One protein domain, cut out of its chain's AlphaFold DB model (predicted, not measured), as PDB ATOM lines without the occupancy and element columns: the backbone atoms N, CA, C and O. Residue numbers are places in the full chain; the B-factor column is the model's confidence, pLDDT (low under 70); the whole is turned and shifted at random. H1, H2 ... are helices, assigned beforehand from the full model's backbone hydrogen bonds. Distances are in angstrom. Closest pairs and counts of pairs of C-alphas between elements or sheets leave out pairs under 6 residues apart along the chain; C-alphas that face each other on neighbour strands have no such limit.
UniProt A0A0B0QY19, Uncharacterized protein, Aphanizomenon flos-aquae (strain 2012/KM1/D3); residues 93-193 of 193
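Overview. This is residues 93 to 193 of the 193 residues of an uncharacterized protein of Aphanizomenon flos-aquae (strain 2012/KM1/D3) (UniProt A0A0B0QY19). The long helix H3 is the spine of a loose rod; short H1 and H2 lie beside its first half, and H5, reached through H4, folds back along its last part and makes a hairpin with H6. The printed part has 101 residues, six named helices in order H1 to H6, all helix; radius of gyration of the C-alphas 17.8 A, spans 68 by 25 by 16 A.

Arrangement. H3, residues 115 to 142, touches H5, residues 152 to 167, with residues 133 to 140 alone, opposite ways at 38 degrees, only just steep; closest C-alphas Ile 140 and Tyr 158, 7.0 A. H2, residues 103 to 107, only just touches H3, with 3 pairs of C-alphas within 8 A; closest Lys 105 and Ile 125, 6.9 A. H1, residues 98 to 101, is close to H3 but not clearly touching; closest C-alphas Leu 98 and Met 126, 6.9 A. H6, residues 171 to 188, only just touches H5, with 3 such pairs, a hairpin at a shallow tilt of 29 degrees; closest Tyr 165 and Ser 171, 6.3 A. H4, residues 146 to 150, only just touches H5, with 3 such pairs, only at the corner; closest Phe 148 and Tyr 154, 6.0 A. O i to N i+4 pairs are within hydrogen-bond range throughout H2, H3 and H5, 13 of 14 in H6 and 0 of 1 in H4, with 0 of 2 O i to N i+3; H1 is too short for such a pair.

Along the chain. H3 runs 40.5 A from C-alpha 115 at (24.648, 19.488, 16.197); H5 is 23.0 A long, and H6, 25.6 A, ends at C-alpha 188, (28.607, 30.615, -36.154).

Size, cuts and confidence. The farthest C-alphas, Gly 112 and Cys 193, are 68.0 A apart. The printed part has no cut and no long link; pLDDT is under 70 at residues 143 to 155 and 169 to 193.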
ATOM      1  N   VAL A  93      18.322  19.894   5.370       83.94
ATOM      2  CA  VAL A  93      17.957  19.403   4.028       83.94
ATOM      3  C   VAL A  93      18.841  19.977   2.918       83.94
ATOM      4  O   VAL A  93      19.057  19.309   1.903       83.94
ATOM      5  N   GLU A  94      19.388  21.177   3.098       81.62
ATOM      6  CA  GLU A  94      20.321  21.811   2.165       81.62
ATOM      7  C   GLU A  94      21.566  20.957   1.888       81.62
ATOM      8  O   GLU A  94      22.105  21.024   0.788       81.62
ATOM      9  N   TYR A  95      21.980  20.088   2.818       88.81
ATOM     10  CA  TYR A  95      23.150  19.217   2.664       88.81
ATOM     11  C   TYR A  95      22.850  17.878   1.983       88.81
ATOM     12  O   TYR A  95      23.761  17.071   1.796       88.81
ATOM     13  N   ARG A  96      21.607  17.622   1.548       87.50
ATOM     14  CA  ARG A  96      21.230  16.376   0.849       87.50
ATOM     15  C   ARG A  96      22.132  16.002  -0.334       87.50
ATOM     16  O   ARG A  96      22.435  14.812  -0.442       87.50
ATOM     17  N   PRO A  97      22.607  16.933  -1.188       87.62
ATOM     18  CA  PRO A  97      23.537  16.596  -2.269       87.62
ATOM     19  C   PRO A  97      24.808  15.875  -1.794       87.62
ATOM     20  O   PRO A  97      25.347  15.039  -2.519       87.62
ATOM     21  N   LEU A  98      25.265  16.127  -0.563       89.88
ATOM     22  CA  LEU A  98      26.467  15.493  -0.016       89.88
ATOM     23  C   LEU A  98      26.320  13.978   0.145       89.88
ATOM     24  O   LEU A  98      27.305  13.260  -0.008       89.88
ATOM     25  N   LEU A  99      25.098  13.489   0.381       89.56
ATOM     26  CA  LEU A  99      24.810  12.055   0.494       89.56
ATOM     27  C   LEU A  99      25.054  11.299  -0.818       89.56
ATOM     28  O   LEU A  99      25.258  10.090  -0.787       89.56
ATOM     29  N   LYS A 100      25.013  11.994  -1.962       89.00
ATOM     30  CA  LYS A 100      25.221  11.407  -3.293       89.00
ATOM     31  C   LYS A 100      26.626  11.670  -3.826       89.00
ATOM     32  O   LYS A 100      27.213  10.791  -4.443       89.00
ATOM     33  N   TYR A 101      27.157  12.871  -3.598       88.69
ATOM     34  CA  TYR A 101      28.352  13.351  -4.300       88.69
ATOM     35  C   TYR A 101      29.596  13.512  -3.423       88.69
ATOM     36  O   TYR A 101      30.675  13.792  -3.937       88.69
ATOM     37  N   ALA A 102      29.464  13.364  -2.104       88.12
ATOM     38  CA  ALA A 102      30.557  13.588  -1.163       88.12
ATOM     39  C   ALA A 102      30.576  12.554  -0.025       88.12
ATOM     40  O   ALA A 102      30.987  12.882   1.090       88.12
ATOM     41  N   THR A 103      30.157  11.315  -0.300       88.44
ATOM     42  CA  THR A 103      30.109  10.210   0.677       88.44
ATOM     43  C   THR A 103      31.436  10.031   1.403       88.44
ATOM     44  O   THR A 103      31.466  10.032   2.630       88.44
ATOM     45  N   ASP A 104      32.547  10.025   0.669       87.62
ATOM     46  CA  ASP A 104      33.890   9.826   1.230       87.62
ATOM     47  C   ASP A 104      34.274  10.956   2.203       87.62
ATOM     48  O   ASP A 104      34.896  10.741   3.244       87.62
ATOM     49  N   LYS A 105      33.852  12.192   1.900       88.00
ATOM     50  CA  LYS A 105      34.071  13.345   2.787       88.00
ATOM     51  C   LYS A 105      33.188  13.263   4.030       88.00
ATOM     52  O   LYS A 105      33.662  13.597   5.115       88.00
ATOM     53  N   LEU A 106      31.948  12.787   3.909       88.44
ATOM     54  CA  LEU A 106      31.074  12.539   5.062       88.44
ATOM     55  C   LEU A 106      31.648  11.452   5.980       88.44
ATOM     56  O   LEU A 106      31.587  11.577   7.203       88.44
ATOM     57  N   GLU A 107      32.281  10.423   5.415       85.38
ATOM     58  CA  GLU A 107      32.956   9.381   6.193       85.38
ATOM     59  C   GLU A 107      34.139   9.910   7.007       85.38
ATOM     60  O   GLU A 107      34.428   9.366   8.076       85.38
ATOM     61  N   SER A 108      34.776  10.998   6.572       85.81
ATOM     62  CA  SER A 108      35.871  11.639   7.311       85.81
ATOM     63  C   SER A 108      35.413  12.439   8.542       85.81
ATOM     64  O   SER A 108      36.232  12.760   9.409       85.81
ATOM     65  N   ILE A 109      34.109  12.734   8.664       86.56
ATOM     66  CA  ILE A 109      33.559  13.463   9.813       86.56
ATOM     67  C   ILE A 109      33.769  12.640  11.089       86.56
ATOM     68  O   ILE A 109      33.562  11.419  11.126       86.56
ATOM     69  N   LYS A 110      34.186  13.325  12.159       81.50
ATOM     70  CA  LYS A 110      34.365  12.715  13.481       81.50
ATOM     71  C   LYS A 110      33.004  12.311  14.062       81.50
ATOM     72  O   LYS A 110      32.075  13.112  13.997       81.50
ATOM     73  N   PRO A 111      32.878  11.117  14.659       78.31
ATOM     74  CA  PRO A 111      31.637  10.716  15.311       78.31
ATOM     75  C   PRO A 111      31.363  11.546  16.578       78.31
ATOM     76  O   PRO A 111      32.274  12.170  17.141       78.31
ATOM     77  N   GLY A 112      30.097  11.571  17.005       76.69
ATOM     78  CA  GLY A 112      29.676  12.174  18.272       76.69
ATOM     79  C   GLY A 112      29.838  13.695  18.355       76.69
ATOM     80  O   GLY A 112      30.012  14.245  19.452       76.69
ATOM     81  N   LEU A 113      29.839  14.392  17.214       83.69
ATOM     82  CA  LEU A 113      29.840  15.854  17.191       83.69
ATOM     83  C   LEU A 113      28.488  16.396  17.686       83.69
ATOM     84  O   LEU A 113      27.446  15.855  17.327       83.69
ATOM     85  N   PRO A 114      28.476  17.475  18.491       87.12
ATOM     86  CA  PRO A 114      27.233  18.179  18.786       87.12
ATOM     87  C   PRO A 114      26.651  18.792  17.496       87.12
ATOM     88  O   PRO A 114      27.443  19.130  16.608       87.12
ATOM     89  N   PRO A 115      25.322  19.008  17.410       85.19
ATOM     90  CA  PRO A 115      24.648  19.488  16.197       85.19
ATOM     91  C   PRO A 115      25.313  20.718  15.568       85.19
ATOM     92  O   PRO A 115      25.673  20.688  14.401       85.19
ATOM     93  N   GLU A 116      25.633  21.733  16.376       88.12
ATOM     94  CA  GLU A 116      26.313  22.964  15.936       88.12
ATOM     95  C   GLU A 116      27.661  22.700  15.237       88.12
ATOM     96  O   GLU A 116      28.046  23.385  14.295       88.12
ATOM     97  N   LYS A 117      28.421  21.700  15.704       90.50
ATOM     98  CA  LYS A 117      29.711  21.349  15.091       90.50
ATOM     99  C   LYS A 117      29.538  20.465  13.869       90.50
ATOM    100  O   LYS A 117      30.347  20.574  12.952       90.50
ATOM    101  N   LEU A 118      28.535  19.591  13.873       91.06
ATOM    102  CA  LEU A 118      28.192  18.792  12.704       91.06
ATOM    103  C   LEU A 118      27.776  19.709  11.548       91.06
ATOM    104  O   LEU A 118      28.290  19.552  10.445       91.06
ATOM    105  N   GLU A 119      26.951  20.717  11.825       89.94
ATOM    106  CA  GLU A 119      26.542  21.739  10.859       89.94
ATOM    107  C   GLU A 119      27.749  22.459  10.238       89.94
ATOM    108  O   GLU A 119      27.856  22.547   9.016       89.94
ATOM    109  N   ILE A 120      28.717  22.890  11.055       92.94
ATOM    110  CA  ILE A 120      29.950  23.531  10.567       92.94
ATOM    111  C   ILE A 120      30.742  22.603   9.633       92.94
ATOM    112  O   ILE A 120      31.260  23.054   8.609       92.94
ATOM    113  N   GLU A 121      30.884  21.320   9.974       93.88
ATOM    114  CA  GLU A 121      31.613  20.363   9.131       93.88
ATOM    115  C   GLU A 121      30.873  20.087   7.815       93.88
ATOM    116  O   GLU A 121      31.495  20.106   6.750       93.88
ATOM    117  N   LEU A 122      29.547  19.922   7.859       92.50
ATOM    118  CA  LEU A 122      28.714  19.776   6.662       92.50
ATOM    119  C   LEU A 122      28.814  21.006   5.756       92.50
ATOM    120  O   LEU A 122      28.990  20.862   4.545       92.50
ATOM    121  N   HIS A 123      28.805  22.208   6.338       93.00
ATOM    122  CA  HIS A 123      28.962  23.453   5.597       93.00
ATOM    123  C   HIS A 123      30.302  23.519   4.861       93.00
ATOM    124  O   HIS A 123      30.334  23.800   3.664       93.00
ATOM    125  N   LYS A 124      31.413  23.181   5.528       94.38
ATOM    126  CA  LYS A 124      32.740  23.132   4.885       94.38
ATOM    127  C   LYS A 124      32.766  22.162   3.708       94.38
ATOM    128  O   LYS A 124      33.303  22.492   2.647       94.38
ATOM    129  N   ILE A 125      32.195  20.970   3.888       93.56
ATOM    130  CA  ILE A 125      32.135  19.960   2.829       93.56
ATOM    131  C   ILE A 125      31.307  20.492   1.658       93.56
ATOM    132  O   ILE A 125      31.780  20.426   0.522       93.56
ATOM    133  N   MET A 126      30.146  21.091   1.927       90.62
ATOM    134  CA  MET A 126      29.288  21.687   0.904       90.62
ATOM    135  C   MET A 126      29.974  22.811   0.144       90.62
ATOM    136  O   MET A 126      30.032  22.759  -1.081       90.62
ATOM    137  N   SER A 127      30.586  23.772   0.834       89.94
ATOM    138  CA  SER A 127      31.317  24.858   0.174       89.94
ATOM    139  C   SER A 127      32.455  24.329  -0.699       89.94
ATOM    140  O   SER A 127      32.667  24.821  -1.808       89.94
ATOM    141  N   SER A 128      33.172  23.298  -0.236       91.38
ATOM    142  CA  SER A 128      34.225  22.660  -1.037       91.38
ATOM    143  C   SER A 128      33.663  21.987  -2.293       91.38
ATOM    144  O   SER A 128      34.281  22.039  -3.355       91.38
ATOM    145  N   TYR A 129      32.484  21.372  -2.182       90.00
ATOM    146  CA  TYR A 129      31.814  20.713  -3.293       90.00
ATOM    147  C   TYR A 129      31.291  21.733  -4.310       90.00
ATOM    148  O   TYR A 129      31.584  21.619  -5.498       90.00
ATOM    149  N   GLU A 130      30.626  22.794  -3.854       86.69
ATOM    150  CA  GLU A 130      30.181  23.900  -4.705       86.69
ATOM    151  C   GLU A 130      31.337  24.564  -5.456       86.69
ATOM    152  O   GLU A 130      31.190  24.909  -6.631       86.69
ATOM    153  N   LEU A 131      32.487  24.742  -4.798       87.38
ATOM    154  CA  LEU A 131      33.686  25.266  -5.442       87.38
ATOM    155  C   LEU A 131      34.154  24.330  -6.558       87.38
ATOM    156  O   LEU A 131      34.303  24.782  -7.692       87.38
ATOM    157  N   SER A 132      34.296  23.033  -6.266       87.44
ATOM    158  CA  SER A 132      34.706  22.048  -7.276       87.44
ATOM    159  C   SER A 132      33.735  21.995  -8.457       87.44
ATOM    160  O   SER A 132      34.149  21.917  -9.611       87.44
ATOM    161  N   LEU A 133      32.434  22.139  -8.196       84.44
ATOM    162  CA  LEU A 133      31.415  22.155  -9.233       84.44
ATOM    163  C   LEU A 133      31.525  23.418 -10.101       84.44
ATOM    164  O   LEU A 133      31.457  23.334 -11.327       84.44
ATOM    165  N   LYS A 134      31.763  24.590  -9.499       82.31
ATOM    166  CA  LYS A 134      32.012  25.840 -10.242       82.31
ATOM    167  C   LYS A 134      33.260  25.740 -11.117       82.31
ATOM    168  O   LYS A 134      33.221  26.168 -12.270       82.31
ATOM    169  N   GLU A 135      34.340  25.168 -10.597       84.44
ATOM    170  CA  GLU A 135      35.583  24.949 -11.345       84.44
ATOM    171  C   GLU A 135      35.360  24.018 -12.545       84.44
ATOM    172  O   GLU A 135      35.753  24.362 -13.665       84.44
ATOM    173  N   THR A 136      34.641  22.909 -12.349       82.00
ATOM    174  CA  THR A 136      34.216  22.007 -13.433       82.00
ATOM    175  C   THR A 136      33.378  22.747 -14.475       82.00
ATOM    176  O   THR A 136      33.644  22.642 -15.672       82.00
ATOM    177  N   GLY A 137      32.428  23.583 -14.046       76.38
ATOM    178  CA  GLY A 137      31.635  24.418 -14.949       76.38
ATOM    179  C   GLY A 137      32.493  25.368 -15.795       76.38
ATOM    180  O   GLY A 137      32.292  25.479 -17.005       76.38
ATOM    181  N   VAL A 138      33.497  26.017 -15.197       78.81
ATOM    182  CA  VAL A 138      34.447  26.880 -15.927       78.81
ATOM    183  C   VAL A 138      35.280  26.072 -16.925       78.81
ATOM    184  O   VAL A 138      35.487  26.532 -18.050       78.81
ATOM    185  N   LYS A 139      35.738  24.874 -16.548       80.69
ATOM    186  CA  LYS A 139      36.501  23.972 -17.424       80.69
ATOM    187  C   LYS A 139      35.676  23.545 -18.642       80.69
ATOM    188  O   LYS A 139      36.152  23.670 -19.771       80.69
ATOM    189  N   ILE A 140      34.424  23.141 -18.428       73.00
ATOM    190  CA  ILE A 140      33.476  22.802 -19.499       73.00
ATOM    191  C   ILE A 140      33.278  24.001 -20.441       73.00
ATOM    192  O   ILE A 140      33.347  23.872 -21.658       73.00
ATOM    193  N   LEU A 141      33.105  25.211 -19.903       70.31
ATOM    194  CA  LEU A 141      32.907  26.412 -20.727       70.31
ATOM    195  C   LEU A 141      34.141  26.833 -21.539       70.31
ATOM    196  O   LEU A 141      33.995  27.540 -22.536       70.31
ATOM    197  N   ARG A 142      35.344  26.454 -21.101       74.31
ATOM    198  CA  ARG A 142      36.612  26.772 -21.776       74.31
ATOM    199  C   ARG A 142      37.037  25.718 -22.794       74.31
ATOM    200  O   ARG A 142      37.924  25.999 -23.598       74.31
ATOM    201  N   THR A 143      36.444  24.528 -22.765       67.88
ATOM    202  CA  THR A 143      36.844  23.440 -23.660       67.88
ATOM    203  C   THR A 143      36.277  23.676 -25.068       67.88
ATOM    204  O   THR A 143      35.080  23.944 -25.206       67.88
ATOM    205  N   PRO A 144      37.103  23.603 -26.130       66.94
ATOM    206  CA  PRO A 144      36.647  23.830 -27.498       66.94
ATOM    207  C   PRO A 144      35.589  22.817 -27.939       66.94
ATOM    208  O   PRO A 144      35.740  21.613 -27.737       66.94
ATOM    209  N   LEU A 145      34.561  23.309 -28.632       61.34
ATOM    210  CA  LEU A 145      33.426  22.521 -29.129       61.34
ATOM    211  C   LEU A 145      33.822  21.345 -30.034       61.34
ATOM    212  O   LEU A 145      33.089  20.365 -30.087       61.34
ATOM    213  N   GLU A 146      34.986  21.397 -30.693       59.09
ATOM    214  CA  GLU A 146      35.481  20.277 -31.509       59.09
ATOM    215  C   GLU A 146      35.688  18.990 -30.690       59.09
ATOM    216  O   GLU A 146      35.665  17.897 -31.248       59.09
ATOM    217  N   HIS A 147      35.861  19.095 -29.367       58.47
ATOM    218  CA  HIS A 147      35.980  17.931 -28.487       58.47
ATOM    219  C   HIS A 147      34.623  17.285 -28.168       58.47
ATOM    220  O   HIS A 147      34.591  16.114 -27.808       58.47
ATOM    221  N   PHE A 148      33.510  18.004 -28.353       55.19
ATOM    222  CA  PHE A 148      32.157  17.503 -28.082       55.19
ATOM    223  C   PHE A 148      31.734  16.420 -29.080       55.19
ATOM    224  O   PHE A 148      31.088  15.446 -28.707       55.19
ATOM    225  N   GLU A 149      32.115  16.584 -30.349       55.00
ATOM    226  CA  GLU A 149      31.822  15.619 -31.418       55.00
ATOM    227  C   GLU A 149      32.845  14.479 -31.471       55.00
ATOM    228  O   GLU A 149      32.541  13.391 -31.957       55.00
ATOM    229  N   ARG A 150      34.068  14.723 -30.985       54.88
ATOM    230  CA  ARG A 150      35.206  13.811 -31.152       54.88
ATOM    231  C   ARG A 150      35.441  12.881 -29.958       54.88
ATOM    232  O   ARG A 150      36.071  11.846 -30.151       54.88
ATOM    233  N   PHE A 151      34.938  13.226 -28.766       61.00
ATOM    234  CA  PHE A 151      35.173  12.482 -27.521       61.00
ATOM    235  C   PHE A 151      33.865  12.229 -26.744       61.00
ATOM    236  O   PHE A 151      33.336  13.146 -26.106       61.00
ATOM    237  N   PRO A 152      33.337  10.990 -26.753       66.75
ATOM    238  CA  PRO A 152      32.163  10.593 -25.969       66.75
ATOM    239  C   PRO A 152      32.288  10.913 -24.474       66.75
ATOM    240  O   PRO A 152      31.300  11.251 -23.823       66.75
ATOM    241  N   GLU A 153      33.507  10.867 -23.939       66.25
ATOM    242  CA  GLU A 153      33.833  11.144 -22.539       66.25
ATOM    243  C   GLU A 153      33.461  12.575 -22.137       66.25
ATOM    244  O   GLU A 153      32.986  12.802 -21.025       66.25
ATOM    245  N   TYR A 154      33.599  13.531 -23.060       65.25
ATOM    246  CA  TYR A 154      33.286  14.935 -22.804       65.25
ATOM    247  C   TYR A 154      31.777  15.175 -22.686       65.25
ATOM    248  O   TYR A 154      31.315  15.921 -21.822       65.25
ATOM    249  N   SER A 155      30.987  14.502 -23.531       67.31
ATOM    250  CA  SER A 155      29.525  14.554 -23.436       67.31
ATOM    251  C   SER A 155      29.036  14.001 -22.096       67.31
ATOM    252  O   SER A 155      28.155  14.591 -21.475       67.31
ATOM    253  N   LYS A 156      29.667  12.929 -21.602       76.00
ATOM    254  CA  LYS A 156      29.371  12.349 -20.292       76.00
ATOM    255  C   LYS A 156      29.720  13.310 -19.150       76.00
ATOM    256  O   LYS A 156      28.848  13.593 -18.341       76.00
ATOM    257  N   GLU A 157      30.928  13.883 -19.139       73.62
ATOM    258  CA  GLU A 157      31.352  14.871 -18.124       73.62
ATOM    259  C   GLU A 157      30.390  16.077 -18.072       73.62
ATOM    260  O   GLU A 157      30.059  16.578 -16.998       73.62
ATOM    261  N   TYR A 158      29.867  16.501 -19.228       74.38
ATOM    262  CA  TYR A 158      28.856  17.554 -19.323       74.38
ATOM    263  C   TYR A 158      27.500  17.160 -18.717       74.38
ATOM    264  O   TYR A 158      26.915  17.946 -17.966       74.38
ATOM    265  N   TYR A 159      26.977  15.974 -19.040       75.44
ATOM    266  CA  TYR A 159      25.706  15.504 -18.480       75.44
ATOM    267  C   TYR A 159      25.807  15.257 -16.972       75.44
ATOM    268  O   TYR A 159      24.918  15.693 -16.239       75.44
ATOM    269  N   ASP A 160      26.913  14.670 -16.513       82.00
ATOM    270  CA  ASP A 160      27.189  14.440 -15.092       82.00
ATOM    271  C   ASP A 160      27.261  15.778 -14.332       82.00
ATOM    272  O   ASP A 160      26.680  15.920 -13.254       82.00
ATOM    273  N   PHE A 161      27.907  16.797 -14.911       80.62
ATOM    274  CA  PHE A 161      27.921  18.153 -14.353       80.62
ATOM    275  C   PHE A 161      26.514  18.759 -14.266       80.62
ATOM    276  O   PHE A 161      26.161  19.359 -13.250       80.62
ATOM    277  N   LEU A 162      25.695  18.618 -15.314       75.44
ATOM    278  CA  LEU A 162      24.327  19.140 -15.312       75.44
ATOM    279  C   LEU A 162      23.447  18.460 -14.263       75.44
ATOM    280  O   LEU A 162      22.631  19.142 -13.643       75.44
ATOM    281  N   GLU A 163      23.597  17.151 -14.069       81.81
ATOM    282  CA  GLU A 163      22.887  16.404 -13.032       81.81
ATOM    283  C   GLU A 163      23.294  16.896 -11.639       81.81
ATOM    284  O   GLU A 163      22.435  17.308 -10.859       81.81
ATOM    285  N   GLN A 164      24.601  16.978 -11.370       84.25
ATOM    286  CA  GLN A 164      25.149  17.497 -10.113       84.25
ATOM    287  C   GLN A 164      24.669  18.923  -9.811       84.25
ATOM    288  O   GLN A 164      24.254  19.231  -8.695       84.25
ATOM    289  N   TYR A 165      24.682  19.795 -10.818       78.69
ATOM    290  CA  TYR A 165      24.255  21.189 -10.699       78.69
ATOM    291  C   TYR A 165      22.735  21.338 -10.543       78.69
ATOM    292  O   TYR A 165      22.253  22.281  -9.908       78.69
ATOM    293  N   ASN A 166      21.963  20.410 -11.115       76.69
ATOM    294  CA  ASN A 166      20.516  20.343 -10.948       76.69
ATOM    295  C   ASN A 166      20.108  19.839  -9.570       76.69
ATOM    296  O   ASN A 166      19.207  20.421  -8.968       76.69
ATOM    297  N   ASP A 167      20.801  18.832  -9.056       78.75
ATOM    298  CA  ASP A 167      20.609  18.346  -7.692       78.75
ATOM    299  C   ASP A 167      20.981  19.421  -6.655       78.75
ATOM    300  O   ASP A 167      20.404  19.457  -5.572       78.75
ATOM    301  N   LEU A 168      21.860  20.365  -7.020       78.25
ATOM    302  CA  LEU A 168      22.165  21.571  -6.242       78.25
ATOM    303  C   LEU A 168      21.124  22.710  -6.414       78.25
ATOM    304  O   LEU A 168      21.256  23.774  -5.818       78.25
ATOM    305  N   GLY A 169      20.074  22.518  -7.224       64.12
ATOM    306  CA  GLY A 169      18.930  23.435  -7.357       64.12
ATOM    307  C   GLY A 169      19.141  24.664  -8.255       64.12
ATOM    308  O   GLY A 169      18.229  25.476  -8.417       64.12
ATOM    309  N   MET A 170      20.300  24.810  -8.898       60.97
ATOM    310  CA  MET A 170      20.695  26.054  -9.583       60.97
ATOM    311  C   MET A 170      20.257  26.153 -11.067       60.97
ATOM    312  O   MET A 170      20.704  27.034 -11.807       60.97
ATOM    313  N   SER A 171      19.409  25.250 -11.571       44.81
ATOM    314  CA  SER A 171      19.550  24.791 -12.967       44.81
ATOM    315  C   SER A 171      18.690  25.420 -14.068       44.81
ATOM    316  O   SER A 171      19.067  25.305 -15.238       44.81
ATOM    317  N   LYS A 172      17.561  26.089 -13.811       49.56
ATOM    318  CA  LYS A 172      16.664  26.429 -14.944       49.56
ATOM    319  C   LYS A 172      17.237  27.478 -15.910       49.56
ATOM    320  O   LYS A 172      16.980  27.385 -17.110       49.56
ATOM    321  N   LEU A 173      18.052  28.420 -15.429       52.12
ATOM    322  CA  LEU A 173      18.637  29.481 -16.261       52.12
ATOM    323  C   LEU A 173      19.964  29.058 -16.914       52.12
ATOM    324  O   LEU A 173      20.184  29.308 -18.099       52.12
ATOM    325  N   ALA A 174      20.823  28.355 -16.169       53.31
ATOM    326  CA  ALA A 174      22.143  27.936 -16.640       53.31
ATOM    327  C   ALA A 174      22.059  26.953 -17.820       53.31
ATOM    328  O   ALA A 174      22.777  27.122 -18.804       53.31
ATOM    329  N   ARG A 175      21.114  25.997 -17.785       52.91
ATOM    330  CA  ARG A 175      20.880  25.043 -18.885       52.91
ATOM    331  C   ARG A 175      20.584  25.754 -20.203       52.91
ATOM    332  O   ARG A 175      21.149  25.393 -21.228       52.91
ATOM    333  N   TYR A 176      19.713  26.763 -20.178       55.69
ATOM    334  CA  TYR A 176      19.343  27.513 -21.379       55.69
ATOM    335  C   TYR A 176      20.508  28.361 -21.899       55.69
ATOM    336  O   TYR A 176      20.781  28.345 -23.094       55.69
ATOM    337  N   VAL A 177      21.228  29.055 -21.012       59.34
ATOM    338  CA  VAL A 177      22.358  29.917 -21.397       59.34
ATOM    339  C   VAL A 177      23.511  29.100 -21.986       59.34
ATOM    340  O   VAL A 177      24.049  29.475 -23.025       59.34
ATOM    341  N   ILE A 178      23.858  27.966 -21.372       59.06
ATOM    342  CA  ILE A 178      24.963  27.107 -21.819       59.06
ATOM    343  C   ILE A 178      24.590  26.381 -23.115       59.06
ATOM    344  O   ILE A 178      25.323  26.474 -24.096       59.06
ATOM    345  N   HIS A 179      23.416  25.743 -23.166       57.94
ATOM    346  CA  HIS A 179      22.952  25.037 -24.362       57.94
ATOM    347  C   HIS A 179      22.780  25.982 -25.559       57.94
ATOM    348  O   HIS A 179      23.243  25.676 -26.655       57.94
ATOM    349  N   ARG A 180      22.193  27.173 -25.353       62.22
ATOM    350  CA  ARG A 180      22.044  28.181 -26.413       62.22
ATOM    351  C   ARG A 180      23.394  28.720 -26.878       62.22
ATOM    352  O   ARG A 180      23.560  28.912 -28.074       62.22
ATOM    353  N   LYS A 181      24.356  28.944 -25.977       63.84
ATOM    354  CA  LYS A 181      25.701  29.397 -26.358       63.84
ATOM    355  C   LYS A 181      26.436  28.342 -27.184       63.84
ATOM    356  O   LYS A 181      27.023  28.687 -28.199       63.84
ATOM    357  N   ILE A 182      26.332  27.068 -26.802       56.41
ATOM    358  CA  ILE A 182      26.889  25.937 -27.560       56.41
ATOM    359  C   ILE A 182      26.264  25.868 -28.959       56.41
ATOM    360  O   ILE A 182      26.993  25.795 -29.942       56.41
ATOM    361  N   ILE A 183      24.935  25.966 -29.060       60.06
ATOM    362  CA  ILE A 183      24.220  25.968 -30.343       60.06
ATOM    363  C   ILE A 183      24.628  27.166 -31.211       60.06
ATOM    364  O   ILE A 183      24.950  26.983 -32.380       60.06
ATOM    365  N   ILE A 184      24.636  28.384 -30.658       63.91
ATOM    366  CA  ILE A 184      25.021  29.596 -31.398       63.91
ATOM    367  C   ILE A 184      26.453  29.466 -31.917       63.91
ATOM    368  O   ILE A 184      26.684  29.681 -33.099       63.91
ATOM    369  N   SER A 185      27.395  29.031 -31.083       55.69
ATOM    370  CA  SER A 185      28.784  28.842 -31.500       55.69
ATOM    371  C   SER A 185      28.969  27.698 -32.508       55.69
ATOM    372  O   SER A 185      29.890  27.758 -33.321       55.69
ATOM    373  N   LEU A 186      28.097  26.683 -32.501       53.38
ATOM    374  CA  LEU A 186      28.047  25.634 -33.528       53.38
ATOM    375  C   LEU A 186      27.571  26.198 -34.878       53.38
ATOM    376  O   LEU A 186      28.126  25.861 -35.922       53.38
ATOM    377  N   PHE A 187      26.566  27.079 -34.857       56.44
ATOM    378  CA  PHE A 187      26.032  27.727 -36.056       56.44
ATOM    379  C   PHE A 187      26.946  28.832 -36.600       56.44
ATOM    380  O   PHE A 187      27.082  28.947 -37.811       56.44
ATOM    381  N   GLU A 188      27.632  29.591 -35.745       60.16
ATOM    382  CA  GLU A 188      28.607  30.615 -36.154       60.16
ATOM    383  C   GLU A 188      29.879  30.012 -36.774       60.16
ATOM    384  O   GLU A 188      30.514  30.646 -37.614       60.16
ATOM    385  N   LYS A 189      30.250  28.776 -36.404       52.66
ATOM    386  CA  LYS A 189      31.400  28.057 -36.986       52.66
ATOM    387  C   LYS A 189      31.110  27.348 -38.311       52.66
ATOM    388  O   LYS A 189      32.053  26.842 -38.918       52.66
ATOM    389  N   LYS A 190      29.864  27.338 -38.797       45.91
ATOM    390  CA  LYS A 190      29.569  27.037 -40.205       45.91
ATOM    391  C   LYS A 190      29.557  28.354 -40.990       45.91
ATOM    392  O   LYS A 190      28.523  29.020 -41.006       45.91
ATOM    393  N   PRO A 191      30.658  28.760 -41.649       46.16
ATOM    394  CA  PRO A 191      30.541  29.780 -42.677       46.16
ATOM    395  C   PRO A 191      29.601  29.249 -43.762       46.16
ATOM    396  O   PRO A 191      29.632  28.061 -44.086       46.16
ATOM    397  N   ASN A 192      28.742  30.139 -44.258       49.16
ATOM    398  CA  ASN A 192      27.834  29.920 -45.378       49.16
ATOM    399  C   ASN A 192      28.455  28.996 -46.443       49.16
ATOM    400  O   ASN A 192      29.529  29.308 -46.963       49.16
ATOM    401  N   CYS A 193      27.777  27.885 -46.747       40.06
ATOM    402  CA  CYS A 193      27.936  27.225 -48.041       40.06
ATOM    403  C   CYS A 193      27.385  28.131 -49.146       40.06
ATOM    404  O   CYS A 193      26.356  28.799 -48.884       40.06
TER     405      CYS A 193